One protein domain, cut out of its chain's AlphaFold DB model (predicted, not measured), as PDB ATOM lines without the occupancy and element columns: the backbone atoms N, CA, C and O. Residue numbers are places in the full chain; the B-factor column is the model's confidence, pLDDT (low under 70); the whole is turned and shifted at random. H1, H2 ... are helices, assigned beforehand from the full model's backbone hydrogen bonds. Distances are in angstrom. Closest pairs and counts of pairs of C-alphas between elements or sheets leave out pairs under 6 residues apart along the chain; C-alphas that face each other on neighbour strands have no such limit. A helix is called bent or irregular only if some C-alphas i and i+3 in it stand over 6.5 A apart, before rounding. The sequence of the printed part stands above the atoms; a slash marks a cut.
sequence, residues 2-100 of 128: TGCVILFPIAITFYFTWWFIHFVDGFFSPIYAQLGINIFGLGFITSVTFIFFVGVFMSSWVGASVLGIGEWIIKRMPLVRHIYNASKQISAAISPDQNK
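Overview. This is residues 2 to 100 of the 128 residues of an uncharacterized protein of Hordeum vulgare subsp. vulgare (UniProt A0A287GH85). An open hook of four helices: the long helix H1 makes one arm, H2 starts beside it and leads away at about a right angle, and H3 and H4 form a corner at the far end, well away from H1. H1 has a kink of 61 degrees near residue 28, and its residues 2 to 16 stick out, as do residues 33 to 40 and the final stretch, 86 to 100. The printed part has 99 residues, with helices H1, H2, H3 and H4 in that order, no named strand, and the class all helix. It is only just loose, close to extended, with a radius of gyration of the C-alphas of 18.6 A and spans of 46 by 46 by 33 A.

Arrangement. H1, residues 2 to 35, touches H2, residues 42 to 59, with residues 20 to 25 alone, and H2 touches H1 with residues 43 to 47 alone. Their closest C-alphas, of Asp 25 and Gly 43, are 5.4 A apart, and their lines are about perpendicular at 90 degrees. H2 and H3, residues 61 to 75, are close but not clearly touching, about perpendicular at 84 degrees; their closest C-alphas, of Phe 57 and Gly 63, are 5.5 A apart. H3 and H4, residues 80 to 94, touch only at the corner, the C-alphas of Lys 75 and Arg 81 being closest at 4.7 A; they run opposite ways at a steep tilt of 47 degrees. H1 is apart from H3 and H4, and H2 from H4. Every O i to N i+4 pair is within hydrogen-bond range in H2, H3 and H4, and 26 of 30 are in H1.

Along the chain. H1 runs 47.8 A from C-alpha 2 at (153.149, 147.247, 138.263) to C-alpha 35, and is irregular, with C-alphas 27 and 30 7.5 A apart. H2 measures 25.7 A, H3 21.0 A and H4 21.7 A, ending at C-alpha 94 at (123.795, 152.625, 142.440).

Size, cuts and confidence. The farthest C-alphas, of Gly 36 and Lys 100, are 51.6 A apart. The printed part has no cut; the links H2 to H3 and H3 to H4 are tight, and H1 to H2 is short. Residue 33, residues 35 to 40 and residues 95 to 100 have pLDDT under 70.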
ATOM      1  N   THR A   2     154.374 147.528 137.482       79.12
ATOM      2  CA  THR A   2     153.149 147.247 138.263       79.12
ATOM      3  C   THR A   2     153.025 148.028 139.580       79.12
ATOM      4  O   THR A   2     151.924 148.434 139.934       79.12
ATOM      5  N   GLY A   3     154.131 148.321 140.280       78.12
ATOM      6  CA  GLY A   3     154.089 149.038 141.569       78.12
ATOM      7  C   GLY A   3     153.566 150.481 141.495       78.12
ATOM      8  O   GLY A   3     152.919 150.949 142.424       78.12
ATOM      9  N   CYS A   4     153.780 151.172 140.370       81.94
ATOM     10  CA  CYS A   4     153.315 152.551 140.187       81.94
ATOM     11  C   CYS A   4     151.787 152.616 139.978       81.94
ATOM     12  O   CYS A   4     151.122 153.495 140.514       81.94
ATOM     13  N   VAL A   5     151.218 151.626 139.277       89.38
ATOM     14  CA  VAL A   5     149.770 151.534 139.011       89.38
ATOM     15  C   VAL A   5     148.978 151.216 140.284       89.38
ATOM     16  O   VAL A   5     147.888 151.742 140.472       89.38
ATOM     17  N   ILE A   6     149.534 150.403 141.190       90.62
ATOM     18  CA  ILE A   6     148.879 150.039 142.460       90.62
ATOM     19  C   ILE A   6     148.872 151.214 143.452       90.62
ATOM     20  O   ILE A   6     147.916 151.377 144.207       90.62
ATOM     21  N   LEU A   7     149.909 152.059 143.440       91.56
ATOM     22  CA  LEU A   7     149.983 153.250 144.296       91.56
ATOM     23  C   LEU A   7     149.121 154.408 143.792       91.56
ATOM     24  O   LEU A   7     148.719 155.252 144.587       91.56
ATOM     25  N   PHE A   8     148.814 154.443 142.495       91.56
ATOM     26  CA  PHE A   8     148.006 155.488 141.870       91.56
ATOM     27  C   PHE A   8     146.684 155.798 142.605       91.56
ATOM     28  O   PHE A   8     146.467 156.965 142.937       91.56
ATOM     29  N   PRO A   9     145.818 154.816 142.940       91.81
ATOM     30  CA  PRO A   9     144.581 155.090 143.673       91.81
ATOM     31  C   PRO A   9     144.822 155.664 145.076       91.81
ATOM     32  O   PRO A   9     144.102 156.568 145.485       91.81
ATOM     33  N   ILE A  10     145.852 155.199 145.791       93.25
ATOM     34  CA  ILE A  10     146.196 155.704 147.132       93.25
ATOM     35  C   ILE A  10     146.746 157.134 147.046       93.25
ATOM     36  O   ILE A  10     146.409 157.995 147.855       93.25
ATOM     37  N   ALA A  11     147.577 157.413 146.043       92.88
ATOM     38  CA  ALA A  11     148.113 158.747 145.810       92.88
ATOM     39  C   ALA A  11     146.994 159.740 145.471       92.88
ATOM     40  O   ALA A  11     146.982 160.853 145.990       92.88
ATOM     41  N   ILE A  12     146.022 159.323 144.654       94.44
ATOM     42  CA  ILE A  12     144.847 160.131 144.317       94.44
ATOM     43  C   ILE A  12     144.004 160.427 145.552       94.44
ATOM     44  O   ILE A  12     143.645 161.583 145.761       94.44
ATOM     45  N   THR A  13     143.693 159.428 146.381       93.75
ATOM     46  CA  THR A  13     142.882 159.668 147.584       93.75
ATOM     47  C   THR A  13     143.592 160.607 148.551       93.75
ATOM     48  O   THR A  13     142.961 161.527 149.074       93.75
ATOM     49  N   PHE A  14     144.904 160.438 148.737       93.62
ATOM     50  CA  PHE A  14     145.701 161.328 149.578       93.62
ATOM     51  C   PHE A  14     145.744 162.753 149.018       93.62
ATOM     52  O   PHE A  14     145.495 163.707 149.752       93.62
ATOM     53  N   TYR A  15     145.977 162.902 147.713       94.06
ATOM     54  CA  TYR A  15     145.993 164.197 147.035       94.06
ATOM     55  C   TYR A  15     144.654 164.932 147.165       94.06
ATOM     56  O   TYR A  15     144.630 166.093 147.567       94.06
ATOM     57  N   PHE A  16     143.535 164.256 146.884       94.06
ATOM     58  CA  PHE A  16     142.202 164.848 147.011       94.06
ATOM     59  C   PHE A  16     141.874 165.230 148.452       94.06
ATOM     60  O   PHE A  16     141.338 166.310 148.686       94.06
ATOM     61  N   THR A  17     142.211 164.368 149.415       90.75
ATOM     62  CA  THR A  17     141.983 164.641 150.841       90.75
ATOM     63  C   THR A  17     142.784 165.861 151.290       90.75
ATOM     64  O   THR A  17     142.230 166.772 151.897       90.75
ATOM     65  N   TRP A  18     144.071 165.918 150.937       89.69
ATOM     66  CA  TRP A  18     144.945 167.044 151.255       89.69
ATOM     67  C   TRP A  18     144.445 168.346 150.620       89.69
ATOM     68  O   TRP A  18     144.316 169.366 151.297       89.69
ATOM     69  N   TRP A  19     144.087 168.299 149.335       91.81
ATOM     70  CA  TRP A  19     143.510 169.433 148.614       91.81
ATOM     71  C   TRP A  19     142.218 169.938 149.269       91.81
ATOM     72  O   TRP A  19     142.049 171.144 149.450       91.81
ATOM     73  N   PHE A  20     141.331 169.027 149.674       89.38
ATOM     74  CA  PHE A  20     140.067 169.376 150.313       89.38
ATOM     75  C   PHE A  20     140.266 170.030 151.685       89.38
ATOM     76  O   PHE A  20     139.645 171.055 151.961       89.38
ATOM     77  N   ILE A  21     141.155 169.487 152.523       87.19
ATOM     78  CA  ILE A  21     141.474 170.075 153.833       87.19
ATOM     79  C   ILE A  21     142.001 171.498 153.650       87.19
ATOM     80  O   ILE A  21     141.496 172.411 154.289       87.19
ATOM     81  N   HIS A  22     142.930 171.718 152.715       86.19
ATOM     82  CA  HIS A  22     143.443 173.059 152.424       86.19
ATOM     83  C   HIS A  22     142.382 174.023 151.891       86.19
ATOM     84  O   HIS A  22     142.427 175.211 152.203       86.19
ATOM     85  N   PHE A  23     141.438 173.535 151.086       88.19
ATOM     86  CA  PHE A  23     140.326 174.345 150.602       88.19
ATOM     87  C   PHE A  23     139.433 174.814 151.759       88.19
ATOM     88  O   PHE A  23     139.127 176.004 151.861       88.19
ATOM     89  N   VAL A  24     139.058 173.896 152.657       85.12
ATOM     90  CA  VAL A  24     138.261 174.219 153.848       85.12
ATOM     91  C   VAL A  24     139.050 175.132 154.786       85.12
ATOM     92  O   VAL A  24     138.532 176.160 155.214       85.12
ATOM     93  N   ASP A  25     140.321 174.828 155.046       83.69
ATOM     94  CA  ASP A  25     141.185 175.664 155.877       83.69
ATOM     95  C   ASP A  25     141.349 177.067 155.314       83.69
ATOM     96  O   ASP A  25     141.310 178.025 156.075       83.69
ATOM     97  N   GLY A  26     141.472 177.222 153.996       81.81
ATOM     98  CA  GLY A  26     141.503 178.533 153.351       81.81
ATOM     99  C   GLY A  26     140.204 179.313 153.556       81.81
ATOM    100  O   GLY A  26     140.244 180.507 153.851       81.81
ATOM    101  N   PHE A  27     139.055 178.640 153.461       83.25
ATOM    102  CA  PHE A  27     137.745 179.256 153.678       83.25
ATOM    103  C   PHE A  27     137.533 179.698 155.137       83.25
ATOM    104  O   PHE A  27     136.983 180.770 155.385       83.25
ATOM    105  N   PHE A  28     138.002 178.903 156.105       79.06
ATOM    106  CA  PHE A  28     137.860 179.176 157.543       79.06
ATOM    107  C   PHE A  28     139.082 179.870 158.180       79.06
ATOM    108  O   PHE A  28     139.010 180.294 159.332       79.06
ATOM    109  N   SER A  29     140.172 180.074 157.435       76.00
ATOM    110  CA  SER A  29     141.389 180.789 157.850       76.00
ATOM    111  C   SER A  29     141.130 182.106 158.602       76.00
ATOM    112  O   SER A  29     141.698 182.273 159.686       76.00
ATOM    113  N   PRO A  30     140.253 183.020 158.125       75.12
ATOM    114  CA  PRO A  30     139.979 184.265 158.848       75.12
ATOM    115  C   PRO A  30     139.334 184.035 160.223       75.12
ATOM    116  O   PRO A  30     139.596 184.788 161.157       75.12
ATOM    117  N   ILE A  31     138.541 182.972 160.376       74.62
ATOM    118  CA  ILE A  31     137.882 182.610 161.637       74.62
ATOM    119  C   ILE A  31     138.909 182.034 162.624       74.62
ATOM    120  O   ILE A  31     138.904 182.398 163.801       74.62
ATOM    121  N   TYR A  32     139.841 181.195 162.155       72.75
ATOM    122  CA  TYR A  32     140.911 180.644 162.999       72.75
ATOM    123  C   TYR A  32     141.880 181.715 163.496       72.75
ATOM    124  O   TYR A  32     142.267 181.697 164.666       72.75
ATOM    125  N   ALA A  33     142.233 182.673 162.632       69.94
ATOM    126  CA  ALA A  33     143.100 183.793 162.987       69.94
ATOM    127  C   ALA A  33     142.491 184.664 164.098       69.94
ATOM    128  O   ALA A  33     143.205 185.123 164.985       69.94
ATOM    129  N   GLN A  34     141.169 184.844 164.086       72.38
ATOM    130  CA  GLN A  34     140.456 185.637 165.086       72.38
ATOM    131  C   GLN A  34     140.286 184.900 166.428       72.38
ATOM    132  O   GLN A  34     140.221 185.538 167.475       72.38
ATOM    133  N   LEU A  35     140.255 183.563 166.405       69.38
ATOM    134  CA  LEU A  35     140.174 182.708 167.596       69.38
ATOM    135  C   LEU A  35     141.552 182.335 168.182       69.38
ATOM    136  O   LEU A  35     141.613 181.767 169.270       69.38
ATOM    137  N   GLY A  36     142.655 182.641 167.487       67.56
ATOM    138  CA  GLY A  36     144.026 182.383 167.953       67.56
ATOM    139  C   GLY A  36     144.408 180.899 168.028       67.56
ATOM    140  O   GLY A  36     145.352 180.541 168.731       67.56
ATOM    141  N   ILE A  37     143.679 180.021 167.334       64.50
ATOM    142  CA  ILE A  37     143.848 178.570 167.450       64.50
ATOM    143  C   ILE A  37     144.706 178.064 166.291       64.50
ATOM    144  O   ILE A  37     144.263 178.044 165.148       64.50
ATOM    145  N   ASN A  38     145.933 177.632 166.589       62.72
ATOM    146  CA  ASN A  38     146.863 177.081 165.601       62.72
ATOM    147  C   ASN A  38     147.297 175.664 166.012       62.72
ATOM    148  O   ASN A  38     148.463 175.396 166.299       62.72
ATOM    149  N   ILE A  39     146.316 174.766 166.140       69.25
ATOM    150  CA  ILE A  39     146.541 173.361 166.500       69.25
ATOM    151  C   ILE A  39     146.648 172.528 165.219       69.25
ATOM    152  O   ILE A  39     145.770 172.565 164.355       69.25
ATOM    153  N   PHE A  40     147.712 171.731 165.124       65.31
ATOM    154  CA  PHE A  40     147.899 170.748 164.062       65.31
ATOM    155  C   PHE A  40     146.721 169.754 164.036       65.31
ATOM    156  O   PHE A  40     146.448 169.091 165.033       65.31
ATOM    157  N   GLY A  41     146.007 169.666 162.908       73.69
ATOM    158  CA  GLY A  41     144.844 168.779 162.736       73.69
ATOM    159  C   GLY A  41     143.466 169.451 162.834       73.69
ATOM    160  O   GLY A  41     142.461 168.795 162.557       73.69
ATOM    161  N   LEU A  42     143.387 170.752 163.142       79.00
ATOM    162  CA  LEU A  42     142.117 171.496 163.133       79.00
ATOM    163  C   LEU A  42     141.418 171.479 161.776       79.00
ATOM    164  O   LEU A  42     140.198 171.324 161.722       79.00
ATOM    165  N   GLY A  43     142.181 171.570 160.688       80.19
ATOM    166  CA  GLY A  43     141.622 171.501 159.344       80.19
ATOM    167  C   GLY A  43     140.927 170.190 159.037       80.19
ATOM    168  O   GLY A  43     139.857 170.161 158.434       80.19
ATOM    169  N   PHE A  44     141.465 169.084 159.552       85.38
ATOM    170  CA  PHE A  44     140.805 167.797 159.413       85.38
ATOM    171  C   PHE A  44     139.469 167.782 160.168       85.38
ATOM    172  O   PHE A  44     138.437 167.478 159.574       85.38
ATOM    173  N   ILE A  45     139.460 168.181 161.445       86.88
ATOM    174  CA  ILE A  45     138.243 168.186 162.275       86.88
ATOM    175  C   ILE A  45     137.169 169.080 161.654       86.88
ATOM    176  O   ILE A  45     136.022 168.670 161.494       86.88
ATOM    177  N   THR A  46     137.550 170.288 161.260       86.88
ATOM    178  CA  THR A  46     136.628 171.273 160.692       86.88
ATOM    179  C   THR A  46     136.093 170.841 159.333       86.88
ATOM    180  O   THR A  46     134.902 171.007 159.086       86.88
ATOM    181  N   SER A  47     136.905 170.192 158.493       89.00
ATOM    182  CA  SER A  47     136.445 169.610 157.230       89.00
ATOM    183  C   SER A  47     135.405 168.501 157.438       89.00
ATOM    184  O   SER A  47     134.377 168.493 156.760       89.00
ATOM    185  N   VAL A  48     135.606 167.623 158.427       90.69
ATOM    186  CA  VAL A  48     134.648 166.563 158.782       90.69
ATOM    187  C   VAL A  48     133.347 167.171 159.303       90.69
ATOM    188  O   VAL A  48     132.265 166.803 158.843       90.69
ATOM    189  N   THR A  49     133.436 168.137 160.220       90.56
ATOM    190  CA  THR A  49     132.271 168.860 160.742       90.56
ATOM    191  C   THR A  49     131.522 169.589 159.625       90.56
ATOM    192  O   THR A  49     130.298 169.512 159.556       90.56
ATOM    193  N   PHE A  50     132.237 170.237 158.705       90.38
ATOM    194  CA  PHE A  50     131.654 170.925 157.558       90.38
ATOM    195  C   PHE A  50     130.908 169.962 156.627       90.38
ATOM    196  O   PHE A  50     129.746 170.210 156.307       90.38
ATOM    197  N   ILE A  51     131.523 168.834 156.249       92.19
ATOM    198  CA  ILE A  51     130.866 167.798 155.434       92.19
ATOM    199  C   ILE A  51     129.597 167.294 156.129       92.19
ATOM    200  O   ILE A  51     128.561 167.148 155.480       92.19
ATOM    201  N   PHE A  52     129.654 167.059 157.443       93.19
ATOM    202  CA  PHE A  52     128.499 166.607 158.214       93.19
ATOM    203  C   PHE A  52     127.348 167.623 158.174       93.19
ATOM    204  O   PHE A  52     126.218 167.258 157.849       93.19
ATOM    205  N   PHE A  53     127.632 168.904 158.426       92.12
ATOM    206  CA  PHE A  53     126.621 169.962 158.358       92.12
ATOM    207  C   PHE A  53     126.028 170.118 156.958       92.12
ATOM    208  O   PHE A  53     124.810 170.222 156.825       92.12
ATOM    209  N   VAL A  54     126.862 170.089 155.914       91.12
ATOM    210  CA  VAL A  54     126.390 170.127 154.524       91.12
ATOM    211  C   VAL A  54     125.503 168.918 154.225       91.12
ATOM    212  O   VAL A  54     124.448 169.080 153.616       91.12
ATOM    213  N   GLY A  55     125.868 167.723 154.693       89.81
ATOM    214  CA  GLY A  55     125.060 166.513 154.535       89.81
ATOM    215  C   GLY A  55     123.678 166.636 155.181       89.81
ATOM    216  O   GLY A  55     122.663 166.385 154.529       89.81
ATOM    217  N   VAL A  56     123.620 167.095 156.435       92.56
ATOM    218  CA  VAL A  56     122.352 167.336 157.147       92.56
ATOM    219  C   VAL A  56     121.521 168.410 156.441       92.56
ATOM    220  O   VAL A  56     120.315 168.244 156.263       92.56
ATOM    221  N   PHE A  57     122.159 169.489 155.982       92.00
ATOM    222  CA  PHE A  57     121.491 170.557 155.244       92.00
ATOM    223  C   PHE A  57     120.889 170.055 153.925       92.00
ATOM    224  O   PHE A  57     119.735 170.363 153.625       92.00
ATOM    225  N   MET A  58     121.626 169.234 153.170       88.44
ATOM    226  CA  MET A  58     121.153 168.640 151.912       88.44
ATOM    227  C   MET A  58     120.007 167.644 152.118       88.44
ATOM    228  O   MET A  58     119.139 167.539 151.257       88.44
ATOM    229  N   SER A  59     119.964 166.957 153.263       87.81
ATOM    230  CA  SER A  59     118.854 166.068 153.633       87.81
ATOM    231  C   SER A  59     117.588 166.815 154.078       87.81
ATOM    232  O   SER A  59     116.533 166.196 154.215       87.81
ATOM    233  N   SER A  60     117.676 168.120 154.341       91.25
ATOM    234  CA  SER A  60     116.528 168.939 154.733       91.25
ATOM    235  C   SER A  60     115.710 169.387 153.517       91.25
ATOM    236  O   SER A  60     116.201 169.437 152.389       91.25
ATOM    237  N   TRP A  61     114.457 169.789 153.750       89.69
ATOM    238  CA  TRP A  61     113.567 170.333 152.717       89.69
ATOM    239  C   TRP A  61     114.173 171.539 151.979       89.69
ATOM    240  O   TRP A  61     113.997 171.693 150.767       89.69
ATOM    241  N   VAL A  62     114.943 172.366 152.691       92.00
ATOM    242  CA  VAL A  62     115.670 173.499 152.101       92.00
ATOM    243  C   VAL A  62     116.746 173.005 151.134       92.00
ATOM    244  O   VAL A  62     116.818 173.492 150.008       92.00
ATOM    245  N   GLY A  63     117.531 172.000 151.528       88.56
ATOM    246  CA  GLY A  63     118.536 171.377 150.668       88.56
ATOM    247  C   GLY A  63     117.922 170.782 149.404       88.56
ATOM    248  O   GLY A  63     118.368 171.085 148.298       88.56
ATOM    249  N   ALA A  64     116.827 170.031 149.550       87.56
ATOM    250  CA  ALA A  64     116.081 169.484 148.418       87.56
ATOM    251  C   ALA A  64     115.569 170.582 147.463       87.56
ATOM    252  O   ALA A  64     115.650 170.434 146.241       87.56
ATOM    253  N   SER A  65     115.100 171.708 148.006       90.06
ATOM    254  CA  SER A  65     114.633 172.853 147.214       90.06
ATOM    255  C   SER A  65     115.776 173.531 146.448       90.06
ATOM    256  O   SER A  65     115.640 173.813 145.257       90.06
ATOM    257  N   VAL A  66     116.929 173.741 147.093       92.62
ATOM    258  CA  VAL A  66     118.132 174.319 146.461       92.62
ATOM    259  C   VAL A  66     118.646 173.421 145.335       92.62
ATOM    260  O   VAL A  66     118.937 173.911 144.241       92.62
ATOM    261  N   LEU A  67     118.704 172.105 145.563       89.38
ATOM    262  CA  LEU A  67     119.082 171.134 144.534       89.38
ATOM    263  C   LEU A  67     118.117 171.171 143.341       89.38
ATOM    264  O   LEU A  67     118.562 171.166 142.195       89.38
ATOM    265  N   GLY A  68     116.810 171.290 143.594       88.88
ATOM    266  CA  GLY A  68     115.799 171.431 142.544       88.88
ATOM    267  C   GLY A  68     115.996 172.677 141.673       88.88
ATOM    268  O   GLY A  68     115.900 172.596 140.445       88.88
ATOM    269  N   ILE A  69     116.332 173.819 142.282       91.88
ATOM    270  CA  ILE A  69     116.636 175.063 141.555       91.88
ATOM    271  C   ILE A  69     117.915 174.903 140.721       91.88
ATOM    272  O   ILE A  69     117.937 175.273 139.546       91.88
ATOM    273  N   GLY A  70     118.964 174.305 141.293       89.94
ATOM    274  CA  GLY A  70     120.211 174.024 140.579       89.94
ATOM    275  C   GLY A  70     119.992 173.120 139.363       89.94
ATOM    276  O   GLY A  70     120.469 173.417 138.266       89.94
ATOM    277  N   GLU A  71     119.192 172.064 139.517       90.00
ATOM    278  CA  GLU A  71     118.799 171.191 138.409       90.00
ATOM    279  C   GLU A  71     118.059 171.933 137.304       90.00
ATOM    280  O   GLU A  71     118.289 171.671 136.122       90.00
ATOM    281  N   TRP A  72     117.168 172.853 137.669       90.31
ATOM    282  CA  TRP A  72     116.432 173.649 136.696       90.31
ATOM    283  C   TRP A  72     117.369 174.525 135.854       90.31
ATOM    284  O   TRP A  72     117.233 174.564 134.628       90.31
ATOM    285  N   ILE A  73     118.368 175.153 136.484       91.88
ATOM    286  CA  ILE A  73     119.392 175.951 135.793       91.88
ATOM    287  C   ILE A  73     120.206 175.067 134.838       91.88
ATOM    288  O   ILE A  73     120.333 175.383 133.654       91.88
ATOM    289  N   ILE A  74     120.705 173.925 135.323       91.00
ATOM    290  CA  ILE A  74     121.542 173.004 134.538       91.00
ATOM    291  C   ILE A  74     120.781 172.457 133.324       91.00
ATOM    292  O   ILE A  74     121.328 172.390 132.220       91.00
ATOM    293  N   LYS A  75     119.498 172.112 133.489       86.00
ATOM    294  CA  LYS A  75     118.648 171.597 132.402       86.00
ATOM    295  C   LYS A  75     118.412 172.618 131.288       86.00
ATOM    296  O   LYS A  75     118.096 172.216 130.167       86.00
ATOM    297  N   ARG A  76     118.590 173.913 131.564       89.69
ATOM    298  CA  ARG A  76     118.444 174.990 130.578       89.69
ATOM    299  C   ARG A  76     119.666 175.151 129.672       89.69
ATOM    300  O   ARG A  76     119.556 175.770 128.616       89.69
ATOM    301  N   MET A  77     120.806 174.568 130.039       91.50
ATOM    302  CA  MET A  77     122.029 174.609 129.239       91.50
ATOM    303  C   MET A  77     122.071 173.422 128.253       91.50
ATOM    304  O   MET A  77     122.050 172.268 128.686       91.50
ATOM    305  N   PRO A  78     122.167 173.662 126.931       81.19
ATOM    306  CA  PRO A  78     121.960 172.632 125.909       81.19
ATOM    307  C   PRO A  78     122.993 171.496 125.931       81.19
ATOM    308  O   PRO A  78     122.635 170.372 125.599       81.19
ATOM    309  N   LEU A  79     124.233 171.751 126.362       89.38
ATOM    310  CA  LEU A  79     125.292 170.734 126.466       89.38
ATOM    311  C   LEU A  79     125.362 170.099 127.864       89.38
ATOM    312  O   LEU A  79     125.367 168.877 128.002       89.38
ATOM    313  N   VAL A  80     125.361 170.929 128.911       91.12
ATOM    314  CA  VAL A  80     125.567 170.490 130.305       91.12
ATOM    315  C   VAL A  80     124.449 169.553 130.775       91.12
ATOM    316  O   VAL A  80     124.718 168.597 131.503       91.12
ATOM    317  N   ARG A  81     123.212 169.747 130.294       87.88
ATOM    318  CA  ARG A  81     122.073 168.880 130.639       87.88
ATOM    319  C   ARG A  81     122.309 167.404 130.307       87.88
ATOM    320  O   ARG A  81     121.844 166.541 131.043       87.88
ATOM    321  N   HIS A  82     123.018 167.102 129.214       89.31
ATOM    322  CA  HIS A  82     123.232 165.722 128.775       89.31
ATOM    323  C   HIS A  82     124.205 164.995 129.710       89.31
ATOM    324  O   HIS A  82     123.916 163.884 130.150       89.31
ATOM    325  N   ILE A  83     125.300 165.662 130.084       91.69
ATOM    326  CA  ILE A  83     126.301 165.138 131.024       91.69
ATOM    327  C   ILE A  83     125.682 164.967 132.418       91.69
ATOM    328  O   ILE A  83     125.850 163.923 133.048       91.69
ATOM    329  N   TYR A  84     124.911 165.958 132.876       88.56
ATOM    330  CA  TYR A  84     124.243 165.903 134.175       88.56
ATOM    331  C   TYR A  84     123.245 164.741 134.268       88.56
ATOM    332  O   TYR A  84     123.269 163.982 135.235       88.56
ATOM    333  N   ASN A  85     122.403 164.556 133.246       87.50
ATOM    334  CA  ASN A  85     121.424 163.468 133.227       87.50
ATOM    335  C   ASN A  85     122.095 162.086 133.214       87.50
ATOM    336  O   ASN A  85     121.651 161.200 133.940       87.50
ATOM    337  N   ALA A  86     123.181 161.917 132.451       89.56
ATOM    338  CA  ALA A  86     123.948 160.671 132.436       89.56
ATOM    339  C   ALA A  86     124.559 160.366 133.815       89.56
ATOM    340  O   ALA A  86     124.409 159.260 134.332       89.56
ATOM    341  N   SER A  87     125.173 161.366 134.458       89.38
ATOM    342  CA  SER A  87     125.714 161.213 135.814       89.38
ATOM    343  C   SER A  87     124.622 160.856 136.823       89.38
ATOM    344  O   SER A  87     124.801 159.942 137.624       89.38
ATOM    345  N   LYS A  88     123.472 161.541 136.771       86.31
ATOM    346  CA  LYS A  88     122.349 161.295 137.683       86.31
ATOM    347  C   LYS A  88     121.776 159.887 137.515       86.31
ATOM    348  O   LYS A  88     121.416 159.265 138.509       86.31
ATOM    349  N   GLN A  89     121.730 159.369 136.289       84.38
ATOM    350  CA  GLN A  89     121.286 158.003 136.012       84.38
ATOM    351  C   GLN A  89     122.222 156.956 136.630       84.38
ATOM    352  O   GLN A  89     121.748 156.003 137.243       84.38
ATOM    353  N   ILE A  90     123.540 157.149 136.516       88.38
ATOM    354  CA  ILE A  90     124.531 156.249 137.122       88.38
ATOM    355  C   ILE A  90     124.397 156.273 138.648       88.38
ATOM    356  O   ILE A  90     124.326 155.219 139.277       88.38
ATOM    357  N   SER A  91     124.283 157.461 139.249       85.56
ATOM    358  CA  SER A  91     124.059 157.594 140.692       85.56
ATOM    359  C   SER A  91     122.748 156.937 141.145       85.56
ATOM    360  O   SER A  91     122.734 156.259 142.168       85.56
ATOM    361  N   ALA A  92     121.661 157.085 140.378       80.31
ATOM    362  CA  ALA A  92     120.363 156.482 140.692       80.31
ATOM    363  C   ALA A  92     120.384 154.946 140.613       80.31
ATOM    364  O   ALA A  92     119.781 154.292 141.459       80.31
ATOM    365  N   ALA A  93     121.126 154.375 139.659       79.25
ATOM    366  CA  ALA A  93     121.285 152.927 139.523       79.25
ATOM    367  C   ALA A  93     122.083 152.298 140.679       79.25
ATOM    368  O   ALA A  93     121.852 151.145 141.038       79.25
ATOM    369  N   ILE A  94     123.016 153.052 141.267       79.62
ATOM    370  CA  ILE A  94     123.795 152.625 142.440       79.62
ATOM    371  C   ILE A  94     122.963 152.763 143.727       79.62
ATOM    372  O   ILE A  94     123.209 152.052 144.702       79.62
ATOM    373  N   SER A  95     121.954 153.642 143.736       69.44
ATOM    374  CA  SER A  95     121.073 153.844 144.887       69.44
ATOM    375  C   SER A  95     120.245 152.578 145.184       69.44
ATOM    376  O   SER A  95     119.431 152.167 144.351       69.44
ATOM    377  N   PRO A  96     120.369 151.974 146.383       60.44
ATOM    378  CA  PRO A  96     119.708 150.709 146.727       60.44
ATOM    379  C   PRO A  96     118.171 150.729 146.676       60.44
ATOM    380  O   PRO A  96     117.549 149.667 146.645       60.44
ATOM    381  N   ASP A  97     117.550 151.911 146.701       61.59
ATOM    382  CA  ASP A  97     116.093 152.064 146.780       61.59
ATOM    383  C   ASP A  97     115.358 151.750 145.471       61.59
ATOM    384  O   ASP A  97     114.241 151.235 145.515       61.59
ATOM    385  N   GLN A  98     115.968 151.974 144.300       55.12
ATOM    386  CA  GLN A  98     115.266 151.753 143.026       55.12
ATOM    387  C   GLN A  98     115.061 150.266 142.697       55.12
ATOM    388  O   GLN A  98     114.057 149.900 142.090       55.12
ATOM    389  N   ASN A  99     115.952 149.384 143.160       53.19
ATOM    390  CA  ASN A  99     115.850 147.941 142.905       53.19
ATOM    391  C   ASN A  99     114.863 147.205 143.829       53.19
ATOM    392  O   ASN A  99     114.588 146.028 143.615       53.19
ATOM    393  N   LYS A 100     114.301 147.862 144.853       53.78
ATOM    394  CA  LYS A 100     113.429 147.201 145.840       53.78
ATOM    395  C   LYS A 100     111.933 147.248 145.517       53.78
ATOM    396  O   LYS A 100     111.167 146.636 146.259       53.78
TER     397      LYS A 100